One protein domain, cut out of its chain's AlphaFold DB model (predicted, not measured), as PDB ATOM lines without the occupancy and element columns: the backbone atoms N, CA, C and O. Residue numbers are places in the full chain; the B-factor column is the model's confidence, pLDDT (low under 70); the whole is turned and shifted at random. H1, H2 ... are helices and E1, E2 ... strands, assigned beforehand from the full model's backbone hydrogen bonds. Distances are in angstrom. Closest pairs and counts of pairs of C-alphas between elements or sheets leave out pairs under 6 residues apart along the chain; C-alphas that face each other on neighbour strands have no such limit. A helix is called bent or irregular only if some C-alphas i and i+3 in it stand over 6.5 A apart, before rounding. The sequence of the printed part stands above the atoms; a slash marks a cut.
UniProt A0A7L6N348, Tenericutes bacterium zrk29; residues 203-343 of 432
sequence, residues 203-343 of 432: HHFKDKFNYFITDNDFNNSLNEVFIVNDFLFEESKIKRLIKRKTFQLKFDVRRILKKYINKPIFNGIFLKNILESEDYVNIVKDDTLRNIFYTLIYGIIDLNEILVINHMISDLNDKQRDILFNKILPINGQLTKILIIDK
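This is residues 203 to 343 of the 432 residues of a protein of Tenericutes bacterium zrk29 (UniProt A0A7L6N348). A small sheet of three parallel strands stands at one end of the domain and a cluster of helices fills the other, with H5 running through the middle between them. H1 packs on H5, H3 packs on H6, and a long loop, residues 214 to 234, leads from E1 to the other edge of the sheet and on to H1. The 141 printed residues hold six named helices and three named strands, along the chain E1 H1 H2 H3 H4 H5 E2 H6 E3, and the sheet's order is E1 E3 E2. The class is mostly helix; the whole is compact, with a radius of gyration of the C-alphas of 14.3 A and spans of 41 by 30 by 28 A.

Begin at the inner strand E3, residues 337 to 342. It is parallel to the edge strand E1, residues 209 to 213, at 22 degrees, with N 212 and O 340 2.7 A apart. On its other side is the edge strand E2, residues 306 to 310, parallel at 18 degrees, with N 341 and O 309 2.8 A apart. Residues 226 to 227 pair, parallel, with residues 307 to 308 of E2. H5, residues 287 to 301, only grazes the sheet with residues 292 to 300. H6, residues 318 to 331, only just on the sheet with 5 pairs of C-alphas within 10 A, grazes it with residues 325 to 330. E2, H6 and E3 form a strand-helix-strand unit, two parallel neighbour strands with a helix between, and its crossover is right-handed. H5, with residues 289 to 293 alone, only just touches H6, with 3 pairs within 8 A, closest at C-alphas 293 and 328, 6.6 A. H1, residues 235 to 246, touches H5 at a shallow tilt of 27 degrees, the same way; C-alphas 242 and 298 are closest, 5.7 A. H3, residues 268 to 276, touches residues 327 to 331 of H6 at a steep tilt of 48 degrees, closest at C-alphas 270 and 331, 5.2 A. H2, residues 253 to 260, and H3 form a helical hairpin that only just touches, with 3 pairs within 8 A, closest at C-alphas 254 and 275, 6.9 A. H4, residues 279 to 285, and H5 touch only at the corner, C-alphas 284 and 290 being closest at 4.9 A. Every O i to N i+4 pair is within hydrogen-bond range in H1 to H5, and 7 of 10 in H6.

Find C-alpha 209 at (-9.651, -23.132, 51.518), where E1 begins. H5 runs 20.9 A from C-alpha 287 at (9.789, -19.069, 39.011), H6 19.8 A and H1 16.3 A. H6 is irregular, but only just: C-alphas 326 and 329 are 6.9 A apart. E3 runs 16.1 A to C-alpha 342 at (1.091, -18.108, 57.969).

The C-alphas of Asp 215 and Leu 249 are farthest apart, 43.4 A. The printed part has no cut. Its one long link is E1 to H1, 21 residues. Look there too for pLDDT under 70, at residues 219 to 221 and 223.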
ATOM      1  N   HIS A 203      -9.262 -31.446  61.799       71.75
ATOM      2  CA  HIS A 203     -10.729 -31.524  61.743       71.75
ATOM      3  C   HIS A 203     -11.409 -30.156  61.856       71.75
ATOM      4  O   HIS A 203     -12.560 -29.992  61.430       71.75
ATOM      5  N   HIS A 204     -10.711 -29.151  62.393       81.25
ATOM      6  CA  HIS A 204     -11.212 -27.777  62.443       81.25
ATOM      7  C   HIS A 204     -11.398 -27.168  61.042       81.25
ATOM      8  O   HIS A 204     -12.231 -26.277  60.860       81.25
ATOM      9  N   PHE A 205     -10.682 -27.676  60.038       85.31
ATOM     10  CA  PHE A 205     -10.606 -27.104  58.696       85.31
ATOM     11  C   PHE A 205     -11.589 -27.776  57.734       85.31
ATOM     12  O   PHE A 205     -11.255 -28.688  56.975       85.31
ATOM     13  N   LYS A 206     -12.844 -27.319  57.773       82.75
ATOM     14  CA  LYS A 206     -13.938 -27.901  56.974       82.75
ATOM     15  C   LYS A 206     -14.068 -27.311  55.573       82.75
ATOM     16  O   LYS A 206     -14.669 -27.936  54.702       82.75
ATOM     17  N   ASP A 207     -13.543 -26.110  55.358       87.06
ATOM     18  CA  ASP A 207     -13.704 -25.414  54.089       87.06
ATOM     19  C   ASP A 207     -12.717 -25.952  53.047       87.06
ATOM     20  O   ASP A 207     -11.729 -26.616  53.357       87.06
ATOM     21  N   LYS A 208     -12.965 -25.661  51.771       87.69
ATOM     22  CA  LYS A 208     -12.027 -26.024  50.697       87.69
ATOM     23  C   LYS A 208     -10.703 -25.258  50.806       87.69
ATOM     24  O   LYS A 208      -9.647 -25.792  50.471       87.69
ATOM     25  N   PHE A 209     -10.785 -24.006  51.249       91.69
ATOM     26  CA  PHE A 209      -9.651 -23.132  51.518       91.69
ATOM     27  C   PHE A 209      -9.741 -22.692  52.969       91.69
ATOM     28  O   PHE A 209     -10.719 -22.061  53.364       91.69
ATOM     29  N   ASN A 210      -8.728 -23.034  53.749       92.75
ATOM     30  CA  ASN A 210      -8.627 -22.656  55.147       92.75
ATOM     31  C   ASN A 210      -7.363 -21.826  55.317       92.75
ATOM     32  O   ASN A 210      -6.318 -22.167  54.765       92.75
ATOM     33  N   TYR A 211      -7.466 -20.746  56.079       94.62
ATOM     34  CA  TYR A 211      -6.331 -19.913  56.445       94.62
ATOM     35  C   TYR A 211      -6.155 -20.008  57.949       94.62
ATOM     36  O   TYR A 211      -7.088 -19.698  58.682       94.62
ATOM     37  N   PHE A 212      -5.001 -20.461  58.405       94.25
ATOM     38  CA  PHE A 212      -4.664 -20.630  59.805       94.25
ATOM     39  C   PHE A 212      -3.492 -19.723  60.153       94.25
ATOM     40  O   PHE A 212      -2.445 -19.763  59.513       94.25
ATOM     41  N   ILE A 213      -3.690 -18.884  61.161       92.69
ATOM     42  CA  ILE A 213      -2.705 -17.899  61.581       92.69
ATOM     43  C   ILE A 213      -2.102 -18.341  62.899       92.69
ATOM     44  O   ILE A 213      -2.816 -18.595  63.873       92.69
ATOM     45  N   THR A 214      -0.778 -18.403  62.927       90.62
ATOM     46  CA  THR A 214      -0.022 -18.761  64.121       90.62
ATOM     47  C   THR A 214       1.358 -18.117  64.085       90.62
ATOM     48  O   THR A 214       1.931 -17.894  63.020       90.62
ATOM     49  N   ASP A 215       1.882 -17.791  65.259       87.69
ATOM     50  CA  ASP A 215       3.257 -17.341  65.470       87.69
ATOM     51  C   ASP A 215       4.270 -18.495  65.537       87.69
ATOM     52  O   ASP A 215       5.460 -18.273  65.302       87.69
ATOM     53  N   ASN A 216       3.802 -19.713  65.813       84.19
ATOM     54  CA  ASN A 216       4.631 -20.900  65.978       84.19
ATOM     55  C   ASN A 216       4.984 -21.549  64.636       84.19
ATOM     56  O   ASN A 216       4.121 -21.748  63.781       84.19
ATOM     57  N   ASP A 217       6.247 -21.953  64.485       74.50
ATOM     58  CA  ASP A 217       6.703 -22.677  63.299       74.50
ATOM     59  C   ASP A 217       6.142 -24.110  63.314       74.50
ATOM     60  O   ASP A 217       6.512 -24.954  64.138       74.50
ATOM     61  N   PHE A 218       5.225 -24.390  62.390       71.50
ATOM     62  CA  PHE A 218       4.448 -25.629  62.341       71.50
ATOM     63  C   PHE A 218       5.201 -26.781  61.648       71.50
ATOM     64  O   PHE A 218       4.719 -27.352  60.676       71.50
ATOM     65  N   ASN A 219       6.415 -27.111  62.098       59.00
ATOM     66  CA  ASN A 219       7.305 -27.975  61.305       59.00
ATOM     67  C   ASN A 219       7.320 -29.470  61.668       59.00
ATOM     68  O   ASN A 219       7.788 -30.258  60.856       59.00
ATOM     69  N   ASN A 220       6.799 -29.904  62.824       55.47
ATOM     70  CA  ASN A 220       7.094 -31.265  63.318       55.47
ATOM     71  C   ASN A 220       5.892 -32.181  63.606       55.47
ATOM     72  O   ASN A 220       6.110 -33.311  64.037       55.47
ATOM     73  N   SER A 221       4.642 -31.746  63.405       61.94
ATOM     74  CA  SER A 221       3.477 -32.520  63.875       61.94
ATOM     75  C   SER A 221       2.428 -32.874  62.822       61.94
ATOM     76  O   SER A 221       1.480 -33.585  63.142       61.94
ATOM     77  N   LEU A 222       2.601 -32.469  61.562       71.56
ATOM     78  CA  LEU A 222       1.671 -32.815  60.483       71.56
ATOM     79  C   LEU A 222       2.161 -34.042  59.704       71.56
ATOM     80  O   LEU A 222       2.442 -33.982  58.507       71.56
ATOM     81  N   ASN A 223       2.268 -35.176  60.393       62.53
ATOM     82  CA  ASN A 223       2.310 -36.460  59.698       62.53
ATOM     83  C   ASN A 223       0.973 -36.567  58.940       62.53
ATOM     84  O   ASN A 223      -0.050 -36.336  59.563       62.53
ATOM     85  N   GLU A 224       0.969 -36.857  57.633       71.56
ATOM     86  CA  GLU A 224      -0.217 -36.950  56.735       71.56
ATOM     87  C   GLU A 224      -0.536 -35.740  55.837       71.56
ATOM     88  O   GLU A 224      -1.428 -35.857  54.996       71.56
ATOM     89  N   VAL A 225       0.188 -34.618  55.908       86.94
ATOM     90  CA  VAL A 225      -0.064 -33.499  54.975       86.94
ATOM     91  C   VAL A 225       0.985 -33.404  53.877       86.94
ATOM     92  O   VAL A 225       2.163 -33.698  54.073       86.94
ATOM     93  N   PHE A 226       0.564 -32.933  52.705       91.94
ATOM     94  CA  PHE A 226       1.495 -32.585  51.642       91.94
ATOM     95  C   PHE A 226       1.918 -31.124  51.787       91.94
ATOM     96  O   PHE A 226       1.161 -30.210  51.447       91.94
ATOM     97  N   ILE A 227       3.126 -30.902  52.303       93.62
ATOM     98  CA  ILE A 227       3.693 -29.564  52.478       93.62
ATOM     99  C   ILE A 227       4.221 -29.073  51.128       93.62
ATOM    100  O   ILE A 227       5.175 -29.611  50.571       93.62
ATOM    101  N   VAL A 228       3.601 -28.025  50.587       94.81
ATOM    102  CA  VAL A 228       3.972 -27.429  49.295       94.81
ATOM    103  C   VAL A 228       5.401 -26.879  49.340       94.81
ATOM    104  O   VAL A 228       6.149 -27.013  48.369       94.81
ATOM    105  N   ASN A 229       5.793 -26.301  50.475       93.50
ATOM    106  CA  ASN A 229       7.096 -25.673  50.675       93.50
ATOM    107  C   ASN A 229       8.279 -26.627  50.483       93.50
ATOM    108  O   ASN A 229       9.281 -26.224  49.893       93.50
ATOM    109  N   ASP A 230       8.132 -27.894  50.875       92.50
ATOM    110  CA  ASP A 230       9.194 -28.908  50.795       92.50
ATOM    111  C   ASP A 230       9.652 -29.185  49.355       92.50
ATOM    112  O   ASP A 230      10.743 -29.704  49.123       92.50
ATOM    113  N   PHE A 231       8.832 -28.813  48.369       91.81
ATOM    114  CA  PHE A 231       9.084 -29.072  46.955       91.81
ATOM    115  C   PHE A 231       9.348 -27.809  46.126       91.81
ATOM    116  O   PHE A 231       9.607 -27.923  44.924       91.81
ATOM    117  N   LEU A 232       9.306 -26.609  46.721       88.75
ATOM    118  CA  LEU A 232       9.424 -25.343  45.978       88.75
ATOM    119  C   LEU A 232      10.747 -25.203  45.223       88.75
ATOM    120  O   LEU A 232      10.781 -24.573  44.169       88.75
ATOM    121  N   PHE A 233      11.819 -25.814  45.721       89.75
ATOM    122  CA  PHE A 233      13.149 -25.744  45.109       89.75
ATOM    123  C   PHE A 233      13.503 -26.992  44.284       89.75
ATOM    124  O   PHE A 233      14.601 -27.095  43.740       89.75
ATOM    125  N   GLU A 234      12.570 -27.938  44.132       93.88
ATOM    126  CA  GLU A 234      12.792 -29.219  43.457       93.88
ATOM    127  C   GLU A 234      11.979 -29.347  42.151       93.88
ATOM    128  O   GLU A 234      11.392 -30.396  41.857       93.88
ATOM    129  N   GLU A 235      11.959 -28.297  41.318       95.25
ATOM    130  CA  GLU A 235      11.138 -28.237  40.091       95.25
ATOM    131  C   GLU A 235      11.317 -29.481  39.195       95.25
ATOM    132  O   GLU A 235      10.352 -30.062  38.689       95.25
ATOM    133  N   SER A 236      12.558 -29.942  39.011       96.69
ATOM    134  CA  SER A 236      12.875 -31.123  38.196       96.69
ATOM    135  C   SER A 236      12.275 -32.417  38.766       96.69
ATOM    136  O   SER A 236      11.768 -33.257  38.009       96.69
ATOM    137  N   LYS A 237      12.273 -32.568  40.096       96.31
ATOM    138  CA  LYS A 237      11.690 -33.712  40.804       96.31
ATOM    139  C   LYS A 237      10.173 -33.697  40.672       96.31
ATOM    140  O   LYS A 237       9.616 -34.720  40.275       96.31
ATOM    141  N   ILE A 238       9.522 -32.554  40.898       97.25
ATOM    142  CA  ILE A 238       8.068 -32.404  40.738       97.25
ATOM    143  C   ILE A 238       7.639 -32.707  39.301       97.25
ATOM    144  O   ILE A 238       6.739 -33.519  39.084       97.25
ATOM    145  N   LYS A 239       8.339 -32.171  38.292       97.56
ATOM    146  CA  LYS A 239       8.071 -32.503  36.881       97.56
ATOM    147  C   LYS A 239       8.145 -34.006  36.621       97.56
ATOM    148  O   LYS A 239       7.292 -34.555  35.919       97.56
ATOM    149  N   ARG A 240       9.151 -34.691  37.176       96.56
ATOM    150  CA  ARG A 240       9.307 -36.149  37.057       96.56
ATOM    151  C   ARG A 240       8.158 -36.900  37.735       96.56
ATOM    152  O   ARG A 240       7.637 -37.843  37.141       96.56
ATOM    153  N   LEU A 241       7.756 -36.479  38.932       94.56
ATOM    154  CA  LEU A 241       6.651 -37.081  39.677       94.56
ATOM    155  C   LEU A 241       5.319 -36.930  38.928       94.56
ATOM    156  O   LEU A 241       4.637 -37.927  38.690       94.56
ATOM    157  N   ILE A 242       5.011 -35.726  38.435       96.44
ATOM    158  CA  ILE A 242       3.821 -35.472  37.612       96.44
ATOM    159  C   ILE A 242       3.854 -36.325  36.342       96.44
ATOM    160  O   ILE A 242       2.859 -36.968  36.009       96.44
ATOM    161  N   LYS A 243       4.983 -36.387  35.623       96.19
ATOM    162  CA  LYS A 243       5.105 -37.230  34.420       96.19
ATOM    163  C   LYS A 243       4.796 -38.696  34.707       96.19
ATOM    164  O   LYS A 243       4.075 -39.310  33.925       96.19
ATOM    165  N   ARG A 244       5.339 -39.238  35.805       91.00
ATOM    166  CA  ARG A 244       5.112 -40.627  36.222       91.00
ATOM    167  C   ARG A 244       3.634 -40.864  36.516       91.00
ATOM    168  O   ARG A 244       3.062 -41.784  35.951       91.00
ATOM    169  N   LYS A 245       3.010 -39.997  37.316       89.00
ATOM    170  CA  LYS A 245       1.588 -40.109  37.686       89.00
ATOM    171  C   LYS A 245       0.630 -39.929  36.509       89.00
ATOM    172  O   LYS A 245      -0.452 -40.496  36.494       89.00
ATOM    173  N   THR A 246       1.016 -39.140  35.509       90.50
ATOM    174  CA  THR A 246       0.157 -38.815  34.356       90.50
ATOM    175  C   THR A 246       0.477 -39.626  33.098       90.50
ATOM    176  O   THR A 246      -0.177 -39.433  32.062       90.50
ATOM    177  N   PHE A 247       1.468 -40.523  33.185       90.94
ATOM    178  CA  PHE A 247       1.991 -41.352  32.096       90.94
ATOM    179  C   PHE A 247       2.393 -40.534  30.855       90.94
ATOM    180  O   PHE A 247       2.097 -40.897  29.717       90.94
ATOM    181  N   GLN A 248       3.045 -39.385  31.063       89.31
ATOM    182  CA  GLN A 248       3.511 -38.515  29.977       89.31
ATOM    183  C   GLN A 248       5.014 -38.683  29.716       89.31
ATOM    184  O   GLN A 248       5.844 -38.553  30.617       89.31
ATOM    185  N   LEU A 249       5.390 -38.872  28.445       91.00
ATOM    186  CA  LEU A 249       6.797 -38.966  28.022       91.00
ATOM    187  C   LEU A 249       7.549 -37.634  28.129       91.00
ATOM    188  O   LEU A 249       8.730 -37.613  28.480       91.00
ATOM    189  N   LYS A 250       6.873 -36.512  27.863       95.94
ATOM    190  CA  LYS A 250       7.405 -35.146  28.000       95.94
ATOM    191  C   LYS A 250       6.562 -34.378  29.015       95.94
ATOM    192  O   LYS A 250       5.352 -34.570  29.066       95.94
ATOM    193  N   PHE A 251       7.204 -33.538  29.825       96.69
ATOM    194  CA  PHE A 251       6.477 -32.673  30.748       96.69
ATOM    195  C   PHE A 251       5.857 -31.519  29.960       96.69
ATOM    196  O   PHE A 251       6.574 -30.686  29.413       96.69
ATOM    197  N   ASP A 252       4.531 -31.505  29.898       96.94
ATOM    198  CA  ASP A 252       3.730 -30.421  29.341       96.94
ATOM    199  C   ASP A 252       2.523 -30.240  30.260       96.94
ATOM    200  O   ASP A 252       1.529 -30.967  30.169       96.94
ATOM    201  N   VAL A 253       2.645 -29.295  31.194       95.88
ATOM    202  CA  VAL A 253       1.617 -29.032  32.204       95.88
ATOM    203  C   VAL A 253       0.279 -28.661  31.560       95.88
ATOM    204  O   VAL A 253      -0.764 -29.108  32.026       95.88
ATOM    205  N   ARG A 254       0.273 -27.946  30.428       96.44
ATOM    206  CA  ARG A 254      -0.961 -27.554  29.731       96.44
ATOM    207  C   ARG A 254      -1.681 -28.771  29.166       96.44
ATOM    208  O   ARG A 254      -2.899 -28.883  29.295       96.44
ATOM    209  N   ARG A 255      -0.941 -29.698  28.553       95.94
ATOM    210  CA  ARG A 255      -1.496 -30.972  28.073       95.94
ATOM    211  C   ARG A 255      -2.010 -31.833  29.224       95.94
ATOM    212  O   ARG A 255      -3.082 -32.421  29.091       95.94
ATOM    213  N   ILE A 256      -1.267 -31.891  30.330       95.06
ATOM    214  CA  ILE A 256      -1.674 -32.603  31.544       95.06
ATOM    215  C   ILE A 256      -2.996 -32.031  32.058       95.06
ATOM    216  O   ILE A 256      -3.978 -32.759  32.117       95.06
ATOM    217  N   LEU A 257      -3.074 -30.728  32.325       95.75
ATOM    218  CA  LEU A 257      -4.278 -30.089  32.860       95.75
ATOM    219  C   LEU A 257      -5.501 -30.266  31.944       95.75
ATOM    220  O   LEU A 257      -6.592 -30.558  32.427       95.75
ATOM    221  N   LYS A 258      -5.328 -30.222  30.614       94.94
ATOM    222  CA  LYS A 258      -6.412 -30.533  29.659       94.94
ATOM    223  C   LYS A 258      -6.968 -31.956  29.801       94.94
ATOM    224  O   LYS A 258      -8.148 -32.156  29.530       94.94
ATOM    225  N   LYS A 259      -6.155 -32.940  30.209       92.44
ATOM    226  CA  LYS A 259      -6.605 -34.323  30.473       92.44
ATOM    227  C   LYS A 259      -7.514 -34.390  31.706       92.44
ATOM    228  O   LYS A 259      -8.422 -35.215  31.740       92.44
ATOM    229  N   TYR A 260      -7.279 -33.525  32.691       91.06
ATOM    230  CA  TYR A 260      -7.974 -33.539  33.979       91.06
ATOM    231  C   TYR A 260      -9.083 -32.485  34.112       91.06
ATOM    232  O   TYR A 260      -9.759 -32.459  35.132       91.06
ATOM    233  N   ILE A 261      -9.326 -31.660  33.089       92.94
ATOM    234  CA  ILE A 261     -10.285 -30.543  33.148       92.94
ATOM    235  C   ILE A 261     -11.718 -30.954  33.521       92.94
ATOM    236  O   ILE A 261     -12.428 -30.177  34.144       92.94
ATOM    237  N   ASN A 262     -12.128 -32.175  33.174       85.19
ATOM    238  CA  ASN A 262     -13.458 -32.706  33.490       85.19
ATOM    239  C   ASN A 262     -13.448 -33.669  34.689       85.19
ATOM    240  O   ASN A 262     -14.465 -34.291  34.978       85.19
ATOM    241  N   LYS A 263     -12.299 -33.861  35.349       83.06
ATOM    242  CA  LYS A 263     -12.182 -34.759  36.501       83.06
ATOM    243  C   LYS A 263     -12.488 -33.974  37.787       83.06
ATOM    244  O   LYS A 263     -12.019 -32.848  37.920       83.06
ATOM    245  N   PRO A 264     -13.192 -34.570  38.768       80.88
ATOM    246  CA  PRO A 264     -13.653 -33.875  39.984       80.88
ATOM    247  C   PRO A 264     -12.521 -33.424  40.923       80.88
ATOM    248  O   PRO A 264     -12.741 -32.645  41.853       80.88
ATOM    249  N   ILE A 265     -11.299 -33.906  40.682       87.94
ATOM    250  CA  ILE A 265     -10.095 -33.528  41.426       87.94
ATOM    251  C   ILE A 265      -9.658 -32.084  41.128       87.94
ATOM    252  O   ILE A 265      -8.951 -31.496  41.934       87.94
ATOM    253  N   PHE A 266     -10.117 -31.489  40.020       93.75
ATOM    254  CA  PHE A 266      -9.929 -30.072  39.708       93.75
ATOM    255  C   PHE A 266     -11.277 -29.371  39.536       93.75
ATOM    256  O   PHE A 266     -12.273 -29.963  39.123       93.75
ATOM    257  N   ASN A 267     -11.298 -28.064  39.776       94.38
ATOM    258  CA  ASN A 267     -12.365 -27.201  39.305       94.38
ATOM    259  C   ASN A 267     -12.137 -26.867  37.822       94.38
ATOM    260  O   ASN A 267     -11.342 -25.990  37.473       94.38
ATOM    261  N   GLY A 268     -12.861 -27.566  36.948       92.25
ATOM    262  CA  GLY A 268     -12.726 -27.434  35.498       92.25
ATOM    263  C   GLY A 268     -12.944 -26.019  34.954       92.25
ATOM    264  O   GLY A 268     -12.291 -25.649  33.978       92.25
ATOM    265  N   ILE A 269     -13.800 -25.208  35.590       95.75
ATOM    266  CA  ILE A 269     -14.085 -23.828  35.158       95.75
ATOM    267  C   ILE A 269     -12.847 -22.951  35.362       95.75
ATOM    268  O   ILE A 269     -12.356 -22.347  34.409       95.75
ATOM    269  N   PHE A 270     -12.296 -22.928  36.579       96.00
ATOM    270  CA  PHE A 270     -11.086 -22.151  36.870       96.00
ATOM    271  C   PHE A 270      -9.882 -22.664  36.087       96.00
ATOM    272  O   PHE A 270      -9.093 -21.868  35.576       96.00
ATOM    273  N   LEU A 271      -9.771 -23.985  35.924       96.31
ATOM    274  CA  LEU A 271      -8.696 -24.573  35.142       96.31
ATOM    275  C   LEU A 271      -8.759 -24.134  33.674       96.31
ATOM    276  O   LEU A 271      -7.738 -23.754  33.104       96.31
ATOM    277  N   LYS A 272      -9.952 -24.134  33.068       96.75
ATOM    278  CA  LYS A 272     -10.155 -23.632  31.706       96.75
ATOM    279  C   LYS A 272      -9.777 -22.154  31.598       96.75
ATOM    280  O   LYS A 272      -9.003 -21.807  30.709       96.75
ATOM    281  N   ASN A 273     -10.249 -21.328  32.535       96.19
ATOM    282  CA  ASN A 273      -9.960 -19.894  32.563       96.19
ATOM    283  C   ASN A 273      -8.451 -19.624  32.610       96.19
ATOM    284  O   ASN A 273      -7.947 -18.865  31.788       96.19
ATOM    285  N   ILE A 274      -7.709 -20.299  33.497       96.56
ATOM    286  CA  ILE A 274      -6.246 -20.163  33.550       96.56
ATOM    287  C   ILE A 274      -5.626 -20.552  32.216       96.56
ATOM    288  O   ILE A 274      -4.861 -19.775  31.654       96.56
ATOM    289  N   LEU A 275      -5.974 -21.728  31.684       96.12
ATOM    290  CA  LEU A 275      -5.372 -22.253  30.460       96.12
ATOM    291  C   LEU A 275      -5.637 -21.395  29.215       96.12
ATOM    292  O   LEU A 275      -4.888 -21.537  28.243       96.12
ATOM    293  N   GLU A 276      -6.691 -20.583  29.207       95.12
ATOM    294  CA  GLU A 276      -7.075 -19.690  28.104       95.12
ATOM    295  C   GLU A 276      -6.594 -18.242  28.306       95.12
ATOM    296  O   GLU A 276      -6.483 -17.502  27.332       95.12
ATOM    297  N   SER A 277      -6.257 -17.857  29.538       94.31
ATOM    298  CA  SER A 277      -5.816 -16.504  29.903       94.31
ATOM    299  C   SER A 277      -4.303 -16.272  29.763       94.31
ATOM    300  O   SER A 277      -3.497 -17.208  29.723       94.31
ATOM    301  N   GLU A 278      -3.902 -14.996  29.779       95.44
ATOM    302  CA  GLU A 278      -2.498 -14.591  29.944       95.44
ATOM    303  C   GLU A 278      -1.929 -14.980  31.319       95.44
ATOM    304  O   GLU A 278      -0.710 -15.108  31.463       95.44
ATOM    305  N   ASP A 279      -2.788 -15.254  32.310       93.94
ATOM    306  CA  ASP A 279      -2.371 -15.637  33.661       93.94
ATOM    307  C   ASP A 279      -1.520 -16.907  33.638       93.94
ATOM    308  O   ASP A 279      -0.520 -16.978  34.342       93.94
ATOM    309  N   TYR A 280      -1.826 -17.880  32.771       96.56
ATOM    310  CA  TYR A 280      -0.985 -19.072  32.622       96.56
ATOM    311  C   TYR A 280       0.444 -18.725  32.184       96.56
ATOM    312  O   TYR A 280       1.408 -19.307  32.682       96.56
ATOM    313  N   VAL A 281       0.600 -17.768  31.264       96.12
ATOM    314  CA  VAL A 281       1.924 -17.319  30.815       96.12
ATOM    315  C   VAL A 281       2.653 -16.616  31.958       96.12
ATOM    316  O   VAL A 281       3.842 -16.863  32.149       96.12
ATOM    317  N   ASN A 282       1.947 -15.794  32.737       96.62
ATOM    318  CA  ASN A 282       2.503 -15.112  33.905       96.62
ATOM    319  C   ASN A 282       2.951 -16.107  34.987       96.62
ATOM    320  O   ASN A 282       4.075 -16.008  35.465       96.62
ATOM    321  N   ILE A 283       2.122 -17.111  35.297       97.62
ATOM    322  CA  ILE A 283       2.430 -18.173  36.264       97.62
ATOM    323  C   ILE A 283       3.674 -18.951  35.839       97.62
ATOM    324  O   ILE A 283       4.537 -19.215  36.660       97.62
ATOM    325  N   VAL A 284       3.791 -19.327  34.562       97.00
ATOM    326  CA  VAL A 284       4.928 -20.135  34.087       97.00
ATOM    327  C   VAL A 284       6.213 -19.308  33.944       97.00
ATOM    328  O   VAL A 284       7.304 -19.866  34.050       97.00
ATOM    329  N   LYS A 285       6.127 -17.997  33.697       97.38
ATOM    330  CA  LYS A 285       7.312 -17.125  33.603       97.38
ATOM    331  C   LYS A 285       7.905 -16.756  34.963       97.38
ATOM    332  O   LYS A 285       9.101 -16.504  35.028       97.38
ATOM    333  N   ASP A 286       7.087 -16.708  36.007       97.88
ATOM    334  CA  ASP A 286       7.519 -16.421  37.374       97.88
ATOM    335  C   ASP A 286       7.955 -17.721  38.065       97.88
ATOM    336  O   ASP A 286       7.159 -18.647  38.205       97.88
ATOM    337  N   ASP A 287       9.227 -17.827  38.459       97.25
ATOM    338  CA  ASP A 287       9.789 -19.069  39.011       97.25
ATOM    339  C   ASP A 287       9.081 -19.515  40.299       97.25
ATOM    340  O   ASP A 287       8.780 -20.702  40.459       97.25
ATOM    341  N   THR A 288       8.747 -18.570  41.181       96.62
ATOM    342  CA  THR A 288       8.065 -18.846  42.449       96.62
ATOM    343  C   THR A 288       6.647 -19.350  42.195       96.62
ATOM    344  O   THR A 288       6.290 -20.443  42.641       96.62
ATOM    345  N   LEU A 289       5.846 -18.618  41.411       97.81
ATOM    346  CA  LEU A 289       4.482 -19.040  41.071       97.81
ATOM    347  C   LEU A 289       4.466 -20.352  40.289       97.81
ATOM    348  O   LEU A 289       3.602 -21.194  40.536       97.81
ATOM    349  N   ARG A 290       5.420 -20.558  39.373       97.94
ATOM    350  CA  ARG A 290       5.546 -21.798  38.602       97.94
ATOM    351  C   ARG A 290       5.760 -22.997  39.517       97.94
ATOM    352  O   ARG A 290       5.092 -24.016  39.334       97.94
ATOM    353  N   ASN A 291       6.656 -22.883  40.495       97.31
ATOM    354  CA  ASN A 291       6.955 -23.975  41.418       97.31
ATOM    355  C   ASN A 291       5.768 -24.274  42.335       97.31
ATOM    356  O   ASN A 291       5.374 -25.435  42.439       97.31
ATOM    357  N   ILE A 292       5.122 -23.245  42.892       97.38
ATOM    358  CA  ILE A 292       3.880 -23.402  43.666       97.38
ATOM    359  C   ILE A 292       2.816 -24.111  42.824       97.38
ATOM    360  O   ILE A 292       2.222 -25.099  43.255       97.38
ATOM    361  N   PHE A 293       2.602 -23.639  41.595       97.94
ATOM    362  CA  PHE A 293       1.598 -24.176  40.687       97.94
ATOM    363  C   PHE A 293       1.854 -25.649  40.355       97.94
ATOM    364  O   PHE A 293       0.938 -26.465  40.431       97.94
ATOM    365  N   TYR A 294       3.091 -26.025  40.023       98.06
ATOM    366  CA  TYR A 294       3.428 -27.417  39.720       98.06
ATOM    367  C   TYR A 294       3.301 -28.320  40.943       98.06
ATOM    368  O   TYR A 294       2.755 -29.417  40.830       98.06
ATOM    369  N   THR A 295       3.753 -27.859  42.103       97.75
ATOM    370  CA  THR A 295       3.656 -28.614  43.349       97.75
ATOM    371  C   THR A 295       2.200 -28.835  43.760       97.75
ATOM    372  O   THR A 295       1.832 -29.962  44.086       97.75
ATOM    373  N   LEU A 296       1.336 -27.821  43.640       97.06
ATOM    374  CA  LEU A 296      -0.105 -27.971  43.874       97.06
ATOM    375  C   LEU A 296      -0.752 -28.938  42.877       97.06
ATOM    376  O   LEU A 296      -1.518 -29.807  43.280       97.06
ATOM    377  N   ILE A 297      -0.421 -28.842  41.584       97.25
ATOM    378  CA  ILE A 297      -0.921 -29.785  40.569       97.25
ATOM    379  C   ILE A 297      -0.530 -31.215  40.923       97.25
ATOM    380  O   ILE A 297      -1.360 -32.115  40.804       97.25
ATOM    381  N   TYR A 298       0.719 -31.434  41.339       97.19
ATOM    382  CA  TYR A 298       1.161 -32.745  41.789       97.19
ATOM    383  C   TYR A 298       0.360 -33.208  43.008       97.19
ATOM    384  O   TYR A 298      -0.207 -34.295  42.956       97.19
ATOM    385  N   GLY A 299       0.260 -32.373  44.046       95.12
ATOM    386  CA  GLY A 299      -0.481 -32.677  45.268       95.12
ATOM    387  C   GLY A 299      -1.931 -33.084  44.990       95.12
ATOM    388  O   GLY A 299      -2.379 -34.110  45.499       95.12
ATOM    389  N   ILE A 300      -2.617 -32.346  44.108       94.12
ATOM    390  CA  ILE A 300      -3.992 -32.631  43.667       94.12
ATOM    391  C   ILE A 300      -4.067 -33.931  42.854       94.12
ATOM    392  O   ILE A 300      -4.938 -34.760  43.100       94.12
ATOM    393  N   ILE A 301      -3.177 -34.139  41.872       92.25
ATOM    394  CA  ILE A 301      -3.178 -35.359  41.037       92.25
ATOM    395  C   ILE A 301      -2.879 -36.603  41.873       92.25
ATOM    396  O   ILE A 301      -3.435 -37.669  41.611       92.25
ATOM    397  N   ASP A 302      -2.004 -36.470  42.865       90.69
ATOM    398  CA  ASP A 302      -1.646 -37.538  43.794       90.69
ATOM    399  C   ASP A 302      -2.702 -37.744  44.896       90.69
ATOM    400  O   ASP A 302      -2.557 -38.640  45.723       90.69
ATOM    401  N   LEU A 303      -3.792 -36.962  44.858       82.56
ATOM    402  CA  LEU A 303      -4.916 -37.004  45.792       82.56
ATOM    403  C   LEU A 303      -4.500 -36.830  47.250       82.56
ATOM    404  O   LEU A 303      -5.050 -37.479  48.140       82.56
ATOM    405  N   ASN A 304      -3.538 -35.945  47.496       86.94
ATOM    406  CA  ASN A 304      -3.305 -35.497  48.856       86.94
ATOM    407  C   ASN A 304      -4.548 -34.734  49.299       86.94
ATOM    408  O   ASN A 304      -5.005 -33.801  48.632       86.94
ATOM    409  N   GLU A 305      -5.139 -35.200  50.387       83.88
ATOM    410  CA  GLU A 305      -6.418 -34.683  50.844       83.88
ATOM    411  C   GLU A 305      -6.252 -33.320  51.516       83.88
ATOM    412  O   GLU A 305      -7.128 -32.477  51.363       83.88
ATOM    413  N   ILE A 306      -5.096 -33.042  52.129       92.44
ATOM    414  CA  ILE A 306      -4.735 -31.711  52.625       92.44
ATOM    415  C   ILE A 306      -3.386 -31.291  52.033       92.44
ATOM    416  O   ILE A 306      -2.364 -31.955  52.219       92.44
ATOM    417  N   LEU A 307      -3.392 -30.162  51.325       95.06
ATOM    418  CA  LEU A 307      -2.182 -29.468  50.884       95.06
ATOM    419  C   LEU A 307      -1.913 -28.310  51.834       95.06
ATOM    420  O   LEU A 307      -2.785 -27.459  52.019       95.06
ATOM    421  N   VAL A 308      -0.710 -28.255  52.391       95.25
ATOM    422  CA  VAL A 308      -0.306 -27.192  53.311       95.25
ATOM    423  C   VAL A 308       0.632 -26.223  52.607       95.25
ATOM    424  O   VAL A 308       1.686 -26.615  52.111       95.25
ATOM    425  N   ILE A 309       0.249 -24.949  52.573       95.31
ATOM    426  CA  ILE A 309       1.123 -23.839  52.186       95.31
ATOM    427  C   ILE A 309       1.602 -23.195  53.482       95.31
ATOM    428  O   ILE A 309       0.788 -22.605  54.185       95.31
ATOM    429  N   ASN A 310       2.885 -23.331  53.811       93.44
ATOM    430  CA  ASN A 310       3.417 -22.956  55.120       93.44
ATOM    431  C   ASN A 310       4.353 -21.745  55.018       93.44
ATOM    432  O   ASN A 310       5.358 -21.816  54.320       93.44
ATOM    433  N   HIS A 311       4.043 -20.650  55.708       91.62
ATOM    434  CA  HIS A 311       4.868 -19.438  55.825       91.62
ATOM    435  C   HIS A 311       5.403 -18.887  54.493       91.62
ATOM    436  O   HIS A 311       6.509 -18.364  54.432       91.62
ATOM    437  N   MET A 312       4.650 -19.054  53.406       92.00
ATOM    438  CA  MET A 312       5.074 -18.625  52.071       92.00
ATOM    439  C   MET A 312       4.341 -17.366  51.618       92.00
ATOM    440  O   MET A 312       4.812 -16.676  50.720       92.00
ATOM    441  N   ILE A 313       3.169 -17.061  52.182       93.19
ATOM    442  CA  ILE A 313       2.348 -15.961  51.673       93.19
ATOM    443  C   ILE A 313       3.046 -14.624  51.918       93.19
ATOM    444  O   ILE A 313       2.983 -13.757  51.046       93.19
ATOM    445  N   SER A 314       3.758 -14.488  53.040       89.25
ATOM    446  CA  SER A 314       4.572 -13.308  53.359       89.25
ATOM    447  C   SER A 314       5.709 -13.042  52.368       89.25
ATOM    448  O   SER A 314       6.130 -11.897  52.225       89.25
ATOM    449  N   ASP A 315       6.190 -14.072  51.668       92.56
ATOM    450  CA  ASP A 315       7.317 -13.962  50.733       92.56
ATOM    451  C   ASP A 315       6.873 -13.549  49.320       92.56
ATOM    452  O   ASP A 315       7.698 -13.253  48.452       92.56
ATOM    453  N   LEU A 316       5.561 -13.530  49.069       95.00
ATOM    454  CA  LEU A 316       4.984 -13.187  47.777       95.00
ATOM    455  C   LEU A 316       4.678 -11.690  47.693       95.00
ATOM    456  O   LEU A 316       4.017 -11.112  48.556       95.00
ATOM    457  N   ASN A 317       5.063 -11.063  46.580       94.00
ATOM    458  CA  ASN A 317       4.621  -9.696  46.302       94.00
ATOM    459  C   ASN A 317       3.106  -9.641  46.015       94.00
ATOM    460  O   ASN A 317       2.475 -10.661  45.738       94.00
ATOM    461  N   ASP A 318       2.515  -8.445  46.036       91.12
ATOM    462  CA  ASP A 318       1.061  -8.260  45.890       91.12
ATOM    463  C   ASP A 318       0.496  -8.901  44.617       91.12
ATOM    464  O   ASP A 318      -0.552  -9.544  44.647       91.12
ATOM    465  N   LYS A 319       1.225  -8.795  43.500       94.56
ATOM    466  CA  LYS A 319       0.824  -9.396  42.223       94.56
ATOM    467  C   LYS A 319       0.862 -10.925  42.282       94.56
ATOM    468  O   LYS A 319      -0.023 -11.585  41.743       94.56
ATOM    469  N   GLN A 320       1.881 -11.502  42.914       96.25
ATOM    470  CA  GLN A 320       1.986 -12.949  43.103       96.25
ATOM    471  C   GLN A 320       0.891 -13.468  44.038       96.25
ATOM    472  O   GLN A 320       0.281 -14.493  43.733       96.25
ATOM    473  N   ARG A 321       0.597 -12.746  45.128       95.00
ATOM    474  CA  ARG A 321      -0.513 -13.061  46.039       95.00
ATOM    475  C   ARG A 321      -1.846 -13.041  45.302       95.00
ATOM    476  O   ARG A 321      -2.597 -14.010  45.395       95.00
ATOM    477  N   ASP A 322      -2.102 -12.004  44.510       93.62
ATOM    478  CA  ASP A 322      -3.308 -11.902  43.685       93.62
ATOM    479  C   ASP A 322      -3.462 -13.109  42.744       93.62
ATOM    480  O   ASP A 322      -4.489 -13.791  42.762       93.62
ATOM    481  N   ILE A 323      -2.411 -13.456  41.992       95.88
ATOM    482  CA  ILE A 323      -2.431 -14.616  41.088       95.88
ATOM    483  C   ILE A 323      -2.625 -15.925  41.865       95.88
ATOM    484  O   ILE A 323      -3.399 -16.788  41.437       95.88
ATOM    485  N   LEU A 324      -1.954 -16.095  43.007       95.88
ATOM    486  CA  LEU A 324      -2.088 -17.292  43.827       95.88
ATOM    487  C   LEU A 324      -3.542 -17.476  44.278       95.88
ATOM    488  O   LEU A 324      -4.147 -18.503  43.966       95.88
ATOM    489  N   PHE A 325      -4.118 -16.478  44.949       94.31
ATOM    490  CA  PHE A 325      -5.455 -16.573  45.534       94.31
ATOM    491  C   PHE A 325      -6.576 -16.583  44.499       94.31
ATOM    492  O   PHE A 325      -7.499 -17.386  44.618       94.31
ATOM    493  N   ASN A 326      -6.495 -15.738  43.470       94.69
ATOM    494  CA  ASN A 326      -7.598 -15.555  42.527       94.69
ATOM    495  C   ASN A 326      -7.527 -16.497  41.323       94.69
ATOM    496  O   ASN A 326      -8.540 -16.705  40.650       94.69
ATOM    497  N   LYS A 327      -6.350 -17.065  41.026       96.00
ATOM    498  CA  LYS A 327      -6.145 -17.918  39.845       96.00
ATOM    499  C   LYS A 327      -5.730 -19.325  40.238       96.00
ATOM    500  O   LYS A 327      -6.455 -20.263  39.926       96.00
ATOM    501  N   ILE A 328      -4.604 -19.487  40.933       96.69
ATOM    502  CA  ILE A 328      -4.016 -20.811  41.187       96.69
ATOM    503  C   ILE A 328      -4.858 -21.633  42.166       96.69
ATOM    504  O   ILE A 328      -5.297 -22.719  41.803       96.69
ATOM    505  N   LEU A 329      -5.102 -21.151  43.388       95.81
ATOM    506  CA  LEU A 329      -5.802 -21.935  44.413       95.81
ATOM    507  C   LEU A 329      -7.205 -22.402  43.957       95.81
ATOM    508  O   LEU A 329      -7.526 -23.578  44.159       95.81
ATOM    509  N   PRO A 330      -8.019 -21.578  43.265       95.81
ATOM    510  CA  PRO A 330      -9.341 -21.971  42.778       95.81
ATOM    511  C   PRO A 330      -9.387 -23.195  41.856       95.81
ATOM    512  O   PRO A 330     -10.448 -23.820  41.773       95.81
ATOM    513  N   ILE A 331      -8.273 -23.588  41.211       96.06
ATOM    514  CA  ILE A 331      -8.226 -24.805  40.376       96.06
ATOM    515  C   ILE A 331      -8.468 -26.078  41.173       96.06
ATOM    516  O   ILE A 331      -8.820 -27.094  40.582       96.06
ATOM    517  N   ASN A 332      -8.242 -26.044  42.485       94.50
ATOM    518  CA  ASN A 332      -8.419 -27.188  43.360       94.50
ATOM    519  C   ASN A 332      -9.838 -27.775  43.215       94.50
ATOM    520  O   ASN A 332     -10.797 -27.032  43.004       94.50
ATOM    521  N   GLY A 333      -9.995 -29.094  43.268       90.19
ATOM    522  CA  GLY A 333     -11.297 -29.761  43.176       90.19
ATOM    523  C   GLY A 333     -12.031 -29.819  44.511       90.19
ATOM    524  O   GLY A 333     -11.768 -29.037  45.418       90.19
ATOM    525  N   GLN A 334     -12.979 -30.749  44.624       85.00
ATOM    526  CA  GLN A 334     -13.678 -31.028  45.890       85.00
ATOM    527  C   GLN A 334     -12.950 -32.062  46.759       85.00
ATOM    528  O   GLN A 334     -13.284 -32.228  47.923       85.00
ATOM    529  N   LEU A 335     -11.976 -32.773  46.186       82.31
ATOM    530  CA  LEU A 335     -11.330 -33.929  46.816       82.31
ATOM    531  C   LEU A 335     -10.069 -33.583  47.617       82.31
ATOM    532  O   LEU A 335      -9.490 -34.466  48.239       82.31
ATOM    533  N   THR A 336      -9.656 -32.321  47.589       89.75
ATOM    534  CA  THR A 336      -8.457 -31.825  48.254       89.75
ATOM    535  C   THR A 336      -8.813 -30.517  48.953       89.75
ATOM    536  O   THR A 336      -9.504 -29.670  48.385       89.75
ATOM    537  N   LYS A 337      -8.355 -30.339  50.187       93.19
ATOM    538  CA  LYS A 337      -8.428 -29.108  50.972       93.19
ATOM    539  C   LYS A 337      -7.068 -28.422  50.902       93.19
ATOM    540  O   LYS A 337      -6.027 -29.074  50.848       93.19
ATOM    541  N   ILE A 338      -7.072 -27.097  50.894       95.06
ATOM    542  CA  ILE A 338      -5.848 -26.307  51.012       95.06
ATOM    543  C   ILE A 338      -5.878 -25.605  52.362       95.06
ATOM    544  O   ILE A 338      -6.828 -24.880  52.668       95.06
ATOM    545  N   LEU A 339      -4.839 -25.837  53.155       95.38
ATOM    546  CA  LEU A 339      -4.590 -25.176  54.424       95.38
ATOM    547  C   LEU A 339      -3.389 -24.248  54.253       95.38
ATOM    548  O   LEU A 339      -2.279 -24.686  53.969       95.38
ATOM    549  N   ILE A 340      -3.620 -22.954  54.400       95.62
ATOM    550  CA  ILE A 340      -2.563 -21.951  54.408       95.62
ATOM    551  C   ILE A 340      -2.225 -21.684  55.863       95.62
ATOM    552  O   ILE A 340      -3.116 -21.319  56.621       95.62
ATOM    553  N   ILE A 341      -0.972 -21.884  56.247       94.19
ATOM    554  CA  ILE A 341      -0.454 -21.574  57.575       94.19
ATOM    555  C   ILE A 341       0.499 -20.403  57.414       94.19
ATOM    556  O   ILE A 341       1.463 -20.506  56.662       94.19
ATOM    557  N   ASP A 342       0.231 -19.284  58.078       94.00
ATOM    558  CA  ASP A 342       1.091 -18.108  57.969       94.00
ATOM    559  C   ASP A 342       1.086 -17.265  59.255       94.00
ATOM    560  O   ASP A 342       0.241 -17.434  60.135       94.00
ATOM    561  N   LYS A 343       2.051 -16.349  59.371       92.44
ATOM    562  CA  LYS A 343       2.151 -15.363  60.462       92.44
ATOM    563  C   LYS A 343       1.360 -14.093  60.150       92.44
ATOM    564  O   LYS A 343       1.166 -13.251  61.030       92.44
TER     565      LYS A 343